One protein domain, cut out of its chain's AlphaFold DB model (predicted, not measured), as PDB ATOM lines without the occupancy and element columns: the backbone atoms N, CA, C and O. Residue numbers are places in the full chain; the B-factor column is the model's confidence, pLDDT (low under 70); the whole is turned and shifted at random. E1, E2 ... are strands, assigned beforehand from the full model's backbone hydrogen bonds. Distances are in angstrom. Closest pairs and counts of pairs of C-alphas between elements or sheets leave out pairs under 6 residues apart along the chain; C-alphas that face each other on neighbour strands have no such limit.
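This is residues 9 to 61 of the 74 residues of an uncharacterized protein of Zooshikella ganghwensis (UniProt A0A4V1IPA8). What does the model look like at first sight? It is a small, loose sandwich of two layers that are only partly face to face: a twisted sheet of three strands, E3, E2 and E5, with a two-strand ribbon, E1 and E4, over one face of it. The strands run roughly along the longest axis, with the loop of residues 16 to 22 at one end and residues 45 to 50 sticking out free at the other. What is it made of? The printed part has 53 residues with five named strands, E1 to E5 in order along the chain, and no named helix, and the class is all strand; the larger sheet has the order E3, E2, E5 and the smaller E1, E4, both antiparallel. How large is it? It is a rod spanning 39 by 19 by 12 A, only just loose and close to compact, with a radius of gyration of the C-alphas of 12.3 A.

What pairs with the stretch that begins at residue 9? E1, residues 9 to 12, is the antiparallel neighbour of E4, residues 39 to 43, at 170 degrees between their directions; the C-alphas of Thr 10 and Thr 41 face each other at 4.2 A. N 11 and O 40 are within hydrogen-bond range at 2.8 A, and N 9 and O 42 at 2.9 A. How is the larger sheet joined? E2, residues 23 to 29, is its inner strand and forms a hairpin with E3, residues 32 to 36, antiparallel at 146 degrees, with N 27 and O 35 2.8 A apart and the facing C-alphas of Leu 28 and Glu 33 4.2 A apart. On the other side of E2 is E5, residues 54 to 60, antiparallel at 160 degrees, with N 26 and O 57 2.8 A apart and the facing C-alphas of Val 23 and Asp 60 4.4 A apart. E3 and E5 are the edge strands, and the sheet is only just strongly twisted, its C-alphas lying up to 4.4 A off the best plane. Where do the two sheets come near? E2 and E4 have one pair of C-alphas within 8 A, those of Trp 27 and Leu 40 at 7.6 A. E3 and E4 meet only through their link, while E1 is apart from E2, E3 and E5, and E4 is apart from E5.

Where do the first two strands lie? E1 runs 10.0 A from C-alpha 9 at (21.641, 3.069, 21.045) to C-alpha 12. E2 runs 19.9 A from C-alpha 23 at (35.313, -14.620, 15.333) to C-alpha 29. Where do the other three lie? E3 covers residues 32 to 36 in 11.9 A, and E4 covers residues 39 to 43 in 13.3 A. E5 runs 19.8 A from C-alpha 54 to C-alpha 60 at (33.773, -18.486, 13.829).

How far does it reach? The two C-alphas farthest apart are those of Asn 19 and Pro 49, at 39.8 A, and the first and last printed C-alphas, of Gln 9 and Val 61, are 28.1 A apart. Is there a cut, and how long are the links? The printed part has no cut. The links E2 to E3 and E3 to E4 are tight, with 2 residues each; E1 to E2 and E4 to E5 are short, with 10 residues each. Where is confidence low? The mean pLDDT of the printed part is 83.5, and residues 16 to 22 and residue 61 are under 70.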
ATOM      1  N   GLN A   9      21.403   4.275  20.272       91.56
ATOM      2  CA  GLN A   9      21.641   3.069  21.045       91.56
ATOM      3  C   GLN A   9      22.937   2.435  20.584       91.56
ATOM      4  O   GLN A   9      23.141   2.221  19.392       91.56
ATOM      5  N   THR A  10      23.776   2.074  21.545       92.44
ATOM      6  CA  THR A  10      24.968   1.277  21.288       92.44
ATOM      7  C   THR A  10      24.726  -0.155  21.744       92.44
ATOM      8  O   THR A  10      24.218  -0.390  22.843       92.44
ATOM      9  N   PHE A  11      25.089  -1.099  20.888       89.81
ATOM     10  CA  PHE A  11      25.093  -2.529  21.133       89.81
ATOM     11  C   PHE A  11      26.534  -3.014  21.082       89.81
ATOM     12  O   PHE A  11      27.299  -2.612  20.206       89.81
ATOM     13  N   SER A  12      26.897  -3.875  22.023       88.69
ATOM     14  CA  SER A  12      28.241  -4.430  22.127       88.69
ATOM     15  C   SER A  12      28.128  -5.938  22.277       88.69
ATOM     16  O   SER A  12      27.345  -6.413  23.103       88.69
ATOM     17  N   VAL A  13      28.926  -6.685  21.522       85.00
ATOM     18  CA  VAL A  13      29.109  -8.122  21.724       85.00
ATOM     19  C   VAL A  13      30.484  -8.378  22.324       85.00
ATOM     20  O   VAL A  13      31.501  -7.880  21.844       85.00
ATOM     21  N   ASN A  14      30.514  -9.154  23.405       80.88
ATOM     22  CA  ASN A  14      31.761  -9.597  24.010       80.88
ATOM     23  C   ASN A  14      32.193 -10.897  23.334       80.88
ATOM     24  O   ASN A  14      31.616 -11.954  23.584       80.88
ATOM     25  N   LEU A  15      33.206 -10.809  22.475       74.75
ATOM     26  CA  LEU A  15      33.832 -11.978  21.868       74.75
ATOM     27  C   LEU A  15      34.853 -12.551  22.859       74.75
ATOM     28  O   LEU A  15      35.794 -11.870  23.263       74.75
ATOM     29  N   LEU A  16      34.656 -13.804  23.278       68.12
ATOM     30  CA  LEU A  16      35.498 -14.477  24.278       68.12
ATOM     31  C   LEU A  16      36.897 -14.854  23.758       68.12
ATOM     32  O   LEU A  16      37.747 -15.264  24.545       68.12
ATOM     33  N   GLN A  17      37.156 -14.695  22.456       64.38
ATOM     34  CA  GLN A  17      38.447 -14.962  21.817       64.38
ATOM     35  C   GLN A  17      39.107 -13.654  21.335       64.38
ATOM     36  O   GLN A  17      39.123 -13.370  20.143       64.38
ATOM     37  N   PRO A  18      39.670 -12.831  22.240       53.75
ATOM     38  CA  PRO A  18      40.309 -11.565  21.867       53.75
ATOM     39  C   PRO A  18      41.651 -11.743  21.134       53.75
ATOM     40  O   PRO A  18      42.100 -10.826  20.455       53.75
ATOM     41  N   ASN A  19      42.301 -12.905  21.271       55.00
ATOM     42  CA  ASN A  19      43.692 -13.108  20.839       55.00
ATOM     43  C   ASN A  19      43.825 -13.783  19.464       55.00
ATOM     44  O   ASN A  19      44.918 -13.822  18.911       55.00
ATOM     45  N   ASN A  20      42.725 -14.307  18.923       54.47
ATOM     46  CA  ASN A  20      42.631 -14.828  17.567       54.47
ATOM     47  C   ASN A  20      41.386 -14.175  16.958       54.47
ATOM     48  O   ASN A  20      40.290 -14.499  17.409       54.47
ATOM     49  N   PRO A  21      41.513 -13.244  15.995       60.06
ATOM     50  CA  PRO A  21      40.379 -12.572  15.354       60.06
ATOM     51  C   PRO A  21      39.687 -13.521  14.370       60.06
ATOM     52  O   PRO A  21      39.505 -13.223  13.198       60.06
ATOM     53  N   THR A  22      39.381 -14.725  14.832       62.94
ATOM     54  CA  THR A  22      38.730 -15.771  14.062       62.94
ATOM     55  C   THR A  22      37.235 -15.763  14.308       62.94
ATOM     56  O   THR A  22      36.533 -16.592  13.758       62.94
ATOM     57  N   VAL A  23      36.736 -14.826  15.112       70.88
ATOM     58  CA  VAL A  23      35.313 -14.620  15.333       70.88
ATOM     59  C   VAL A  23      34.951 -13.220  14.865       70.88
ATOM     60  O   VAL A  23      35.424 -12.233  15.430       70.88
ATOM     61  N   GLU A  24      34.108 -13.137  13.844       78.75
ATOM     62  CA  GLU A  24      33.591 -11.880  13.308       78.75
ATOM     63  C   GLU A  24      32.112 -11.730  13.676       78.75
ATOM     64  O   GLU A  24      31.355 -12.704  13.708       78.75
ATOM     65  N   ALA A  25      31.700 -10.506  14.006       85.56
ATOM     66  CA  ALA A  25      30.315 -10.172  14.311       85.56
ATOM     67  C   ALA A  25      29.749  -9.292  13.198       85.56
ATOM     68  O   ALA A  25      30.219  -8.172  13.006       85.56
ATOM     69  N   HIS A  26      28.726  -9.786  12.510       90.31
ATOM     70  CA  HIS A  26      28.003  -9.096  11.448       90.31
ATOM     71  C   HIS A  26      26.648  -8.630  11.966       90.31
ATOM     72  O   HIS A  26      25.903  -9.395  12.584       90.31
ATOM     73  N   TRP A  27      26.316  -7.372  11.709       92.44
ATOM     74  CA  TRP A  27      25.052  -6.768  12.102       92.44
ATOM     75  C   TRP A  27      24.152  -6.620  10.889       92.44
ATOM     76  O   TRP A  27      24.536  -6.000   9.897       92.44
ATOM     77  N   LEU A  28      22.936  -7.146  10.996       93.25
ATOM     78  CA  LEU A  28      21.903  -7.057   9.979       93.25
ATOM     79  C   LEU A  28      20.712  -6.277  10.531       93.25
ATOM     80  O   LEU A  28      20.202  -6.589  11.607       93.25
ATOM     81  N   LEU A  29      20.253  -5.279   9.785       91.56
ATOM     82  CA  LEU A  29      19.042  -4.520  10.068       91.56
ATOM     83  C   LEU A  29      18.011  -4.835   8.987       91.56
ATOM     84  O   LEU A  29      18.251  -4.543   7.818       91.56
ATOM     85  N   ASN A  30      16.876  -5.428   9.367       92.12
ATOM     86  CA  ASN A  30      15.872  -5.939   8.424       92.12
ATOM     87  C   ASN A  30      16.512  -6.808   7.324       92.12
ATOM     88  O   ASN A  30      16.328  -6.554   6.137       92.12
ATOM     89  N   ASP A  31      17.327  -7.780   7.741       90.81
ATOM     90  CA  ASP A  31      18.064  -8.714   6.876       90.81
ATOM     91  C   ASP A  31      19.138  -8.085   5.963       90.81
ATOM     92  O   ASP A  31      19.789  -8.800   5.202       90.81
ATOM     93  N   GLN A  32      19.395  -6.776   6.068       90.81
ATOM     94  CA  GLN A  32      20.468  -6.101   5.339       90.81
ATOM     95  C   GLN A  32      21.682  -5.860   6.239       90.81
ATOM     96  O   GLN A  32      21.558  -5.249   7.299       90.81
ATOM     97  N   GLU A  33      22.867  -6.286   5.806       91.75
ATOM     98  CA  GLU A  33      24.112  -6.031   6.533       91.75
ATOM     99  C   GLU A  33      24.420  -4.527   6.609       91.75
ATOM    100  O   GLU A  33      24.400  -3.815   5.603       91.75
ATOM    101  N   ILE A  34      24.697  -4.043   7.821       91.06
ATOM    102  CA  ILE A  34      25.032  -2.638   8.106       91.06
ATOM    103  C   ILE A  34      26.439  -2.467   8.686       91.06
ATOM    104  O   ILE A  34      26.914  -1.339   8.805       91.06
ATOM    105  N   GLY A  35      27.116  -3.563   9.043       87.81
ATOM    106  CA  GLY A  35      28.516  -3.522   9.445       87.81
ATOM    107  C   GLY A  35      29.005  -4.779  10.149       87.81
ATOM    108  O   GLY A  35      28.222  -5.576  10.663       87.81
ATOM    109  N   ASN A  36      30.328  -4.903  10.217       85.19
ATOM    110  CA  ASN A  36      31.048  -6.006  10.835       85.19
ATOM    111  C   ASN A  36      31.969  -5.474  11.951       85.19
ATOM    112  O   ASN A  36      33.092  -5.034  11.721       85.19
ATOM    113  N   SER A  37      31.467  -5.426  13.181       84.50
ATOM    114  CA  SER A  37      32.202  -4.879  14.328       84.50
ATOM    115  C   SER A  37      31.688  -5.484  15.627       84.50
ATOM    116  O   SER A  37      30.522  -5.856  15.731       84.50
ATOM    117  N   SER A  38      32.523  -5.536  16.663       84.88
ATOM    118  CA  SER A  38      32.089  -5.936  18.010       84.88
ATOM    119  C   SER A  38      31.150  -4.916  18.660       84.88
ATOM    120  O   SER A  38      30.459  -5.232  19.630       84.88
ATOM    121  N   GLN A  39      31.097  -3.696  18.126       89.12
ATOM    122  CA  GLN A  39      30.234  -2.629  18.601       89.12
ATOM    123  C   GLN A  39      29.489  -1.975  17.438       89.12
ATOM    124  O   GLN A  39      30.096  -1.581  16.442       89.12
ATOM    125  N   LEU A  40      28.181  -1.806  17.609       90.44
ATOM    126  CA  LEU A  40      27.296  -1.119  16.676       90.44
ATOM    127  C   LEU A  40      26.602   0.038  17.391       90.44
ATOM    128  O   LEU A  40      26.077  -0.134  18.487       90.44
ATOM    129  N   THR A  41      26.550   1.211  16.764       91.88
ATOM    130  CA  THR A  41      25.729   2.328  17.246       91.88
ATOM    131  C   THR A  41      24.660   2.659  16.217       91.88
ATOM    132  O   THR A  41      24.986   3.059  15.106       91.88
ATOM    133  N   LEU A  42      23.392   2.519  16.602       90.31
ATOM    134  CA  LEU A  42      22.249   2.974  15.818       90.31
ATOM    135  C   LEU A  42      21.867   4.384  16.254       90.31
ATOM    136  O   LEU A  42      21.645   4.629  17.441       90.31
ATOM    137  N   VAL A  43      21.758   5.304  15.299       91.62
ATOM    138  CA  VAL A  43      21.268   6.666  15.524       91.62
ATOM    139  C   VAL A  43      19.870   6.767  14.927       91.62
ATOM    140  O   VAL A  43      19.692   6.636  13.722       91.62
ATOM    141  N   ALA A  44      18.861   7.024  15.759       89.19
ATOM    142  CA  ALA A  44      17.458   7.019  15.335       89.19
ATOM    143  C   ALA A  44      17.138   8.053  14.239       89.19
ATOM    144  O   ALA A  44      16.137   7.934  13.546       89.19
ATOM    145  N   ASN A  45      17.975   9.084  14.086       90.12
ATOM    146  CA  ASN A  45      17.809  10.105  13.054       90.12
ATOM    147  C   ASN A  45      18.101   9.610  11.635       90.12
ATOM    148  O   ASN A  45      17.597  10.226  10.696       90.12
ATOM    149  N   ASP A  46      18.866   8.528  11.500       88.69
ATOM    150  CA  ASP A  46      19.270   7.975  10.205       88.69
ATOM    151  C   ASP A  46      18.192   7.053   9.614       88.69
ATOM    152  O   ASP A  46      18.268   6.653   8.454       88.69
ATOM    153  N   TYR A  47      17.161   6.738  10.404       87.62
ATOM    154  CA  TYR A  47      16.102   5.803  10.050       87.62
ATOM    155  C   TYR A  47      14.732   6.483  10.076       87.62
ATOM    156  O   TYR A  47      14.477   7.434  10.822       87.62
ATOM    157  N   ASN A  48      13.826   5.990   9.235       89.31
ATOM    158  CA  ASN A  48      12.439   6.433   9.259       89.31
ATOM    159  C   ASN A  48      11.716   5.817  10.465       89.31
ATOM    160  O   ASN A  48      12.111   4.756  10.935       89.31
ATOM    161  N   PRO A  49      10.648   6.443  10.983       88.00
ATOM    162  CA  PRO A  49       9.844   5.837  12.040       88.00
ATOM    163  C   PRO A  49       9.244   4.506  11.570       88.00
ATOM    164  O   PRO A  49       8.605   4.455  10.520       88.00
ATOM    165  N   GLY A  50       9.432   3.449  12.353       88.62
ATOM    166  CA  GLY A  50       8.940   2.112  12.035       88.62
ATOM    167  C   GLY A  50       9.554   1.048  12.938       88.62
ATOM    168  O   GLY A  50      10.360   1.352  13.818       88.62
ATOM    169  N   GLU A  51       9.167  -0.203  12.708       89.75
ATOM    170  CA  GLU A  51       9.762  -1.355  13.378       89.75
ATOM    171  C   GLU A  51      10.973  -1.855  12.586       89.75
ATOM    172  O   GLU A  51      10.918  -2.026  11.367       89.75
ATOM    173  N   TYR A  52      12.074  -2.089  13.297       89.12
ATOM    174  CA  TYR A  52      13.299  -2.645  12.739       89.12
ATOM    175  C   TYR A  52      13.719  -3.873  13.538       89.12
ATOM    176  O   TYR A  52      13.729  -3.849  14.770       89.12
ATOM    177  N   THR A  53      14.108  -4.927  12.830       91.31
ATOM    178  CA  THR A  53      14.692  -6.132  13.422       91.31
ATOM    179  C   THR A  53      16.203  -6.051  13.296       91.31
ATOM    180  O   THR A  53      16.732  -5.994  12.187       91.31
ATOM    181  N   LEU A  54      16.896  -6.024  14.435       90.62
ATOM    182  CA  LEU A  54      18.353  -6.077  14.495       90.62
ATOM    183  C   LEU A  54      18.795  -7.508  14.811       90.62
ATOM    184  O   LEU A  54      18.489  -8.030  15.885       90.62
ATOM    185  N   THR A  55      19.552  -8.105  13.899       91.69
ATOM    186  CA  THR A  55      20.116  -9.448  14.026       91.69
ATOM    187  C   THR A  55      21.633  -9.344  14.076       91.69
ATOM    188  O   THR A  55      22.240  -8.660  13.256       91.69
ATOM    189  N   VAL A  56      22.261 -10.036  15.025       89.50
ATOM    190  CA  VAL A  56      23.717 -10.201  15.063       89.50
ATOM    191  C   VAL A  56      24.066 -11.635  14.690       89.50
ATOM    192  O   VAL A  56      23.531 -12.584  15.264       89.50
ATOM    193  N   GLN A  57      24.947 -11.793  13.710       88.75
ATOM    194  CA  GLN A  57      25.500 -13.074  13.299       88.75
ATOM    195  C   GLN A  57      26.959 -13.118  13.724       88.75
ATOM    196  O   GLN A  57      27.750 -12.262  13.348       88.75
ATOM    197  N   VAL A  58      27.302 -14.105  14.544       82.88
ATOM    198  CA  VAL A  58      28.675 -14.325  14.994       82.88
ATOM    199  C   VAL A  58      29.201 -15.537  14.244       82.88
ATOM    200  O   VAL A  58      28.652 -16.630  14.393       82.88
ATOM    201  N   GLN A  59      30.227 -15.338  13.422       76.31
ATOM    202  CA  GLN A  59      30.835 -16.403  12.638       76.31
ATOM    203  C   GLN A  59      32.238 -16.693  13.149       76.31
ATOM    204  O   GLN A  59      33.100 -15.819  13.167       76.31
ATOM    205  N   ASP A  60      32.453 -17.945  13.538       73.38
ATOM    206  CA  ASP A  60      33.773 -18.486  13.829       73.38
ATOM    207  C   ASP A  60      34.391 -19.006  12.516       73.38
ATOM    208  O   ASP A  60      33.925 -19.984  11.927       73.38
ATOM    209  N   VAL A  61      35.408 -18.310  12.010       64.50
ATOM    210  CA  VAL A  61      36.187 -18.689  10.823       64.50
ATOM    211  C   VAL A  61      37.295 -19.700  11.147       64.50
ATOM    212  O   VAL A  61      37.975 -20.182  10.238       64.50
TER     213      VAL A  61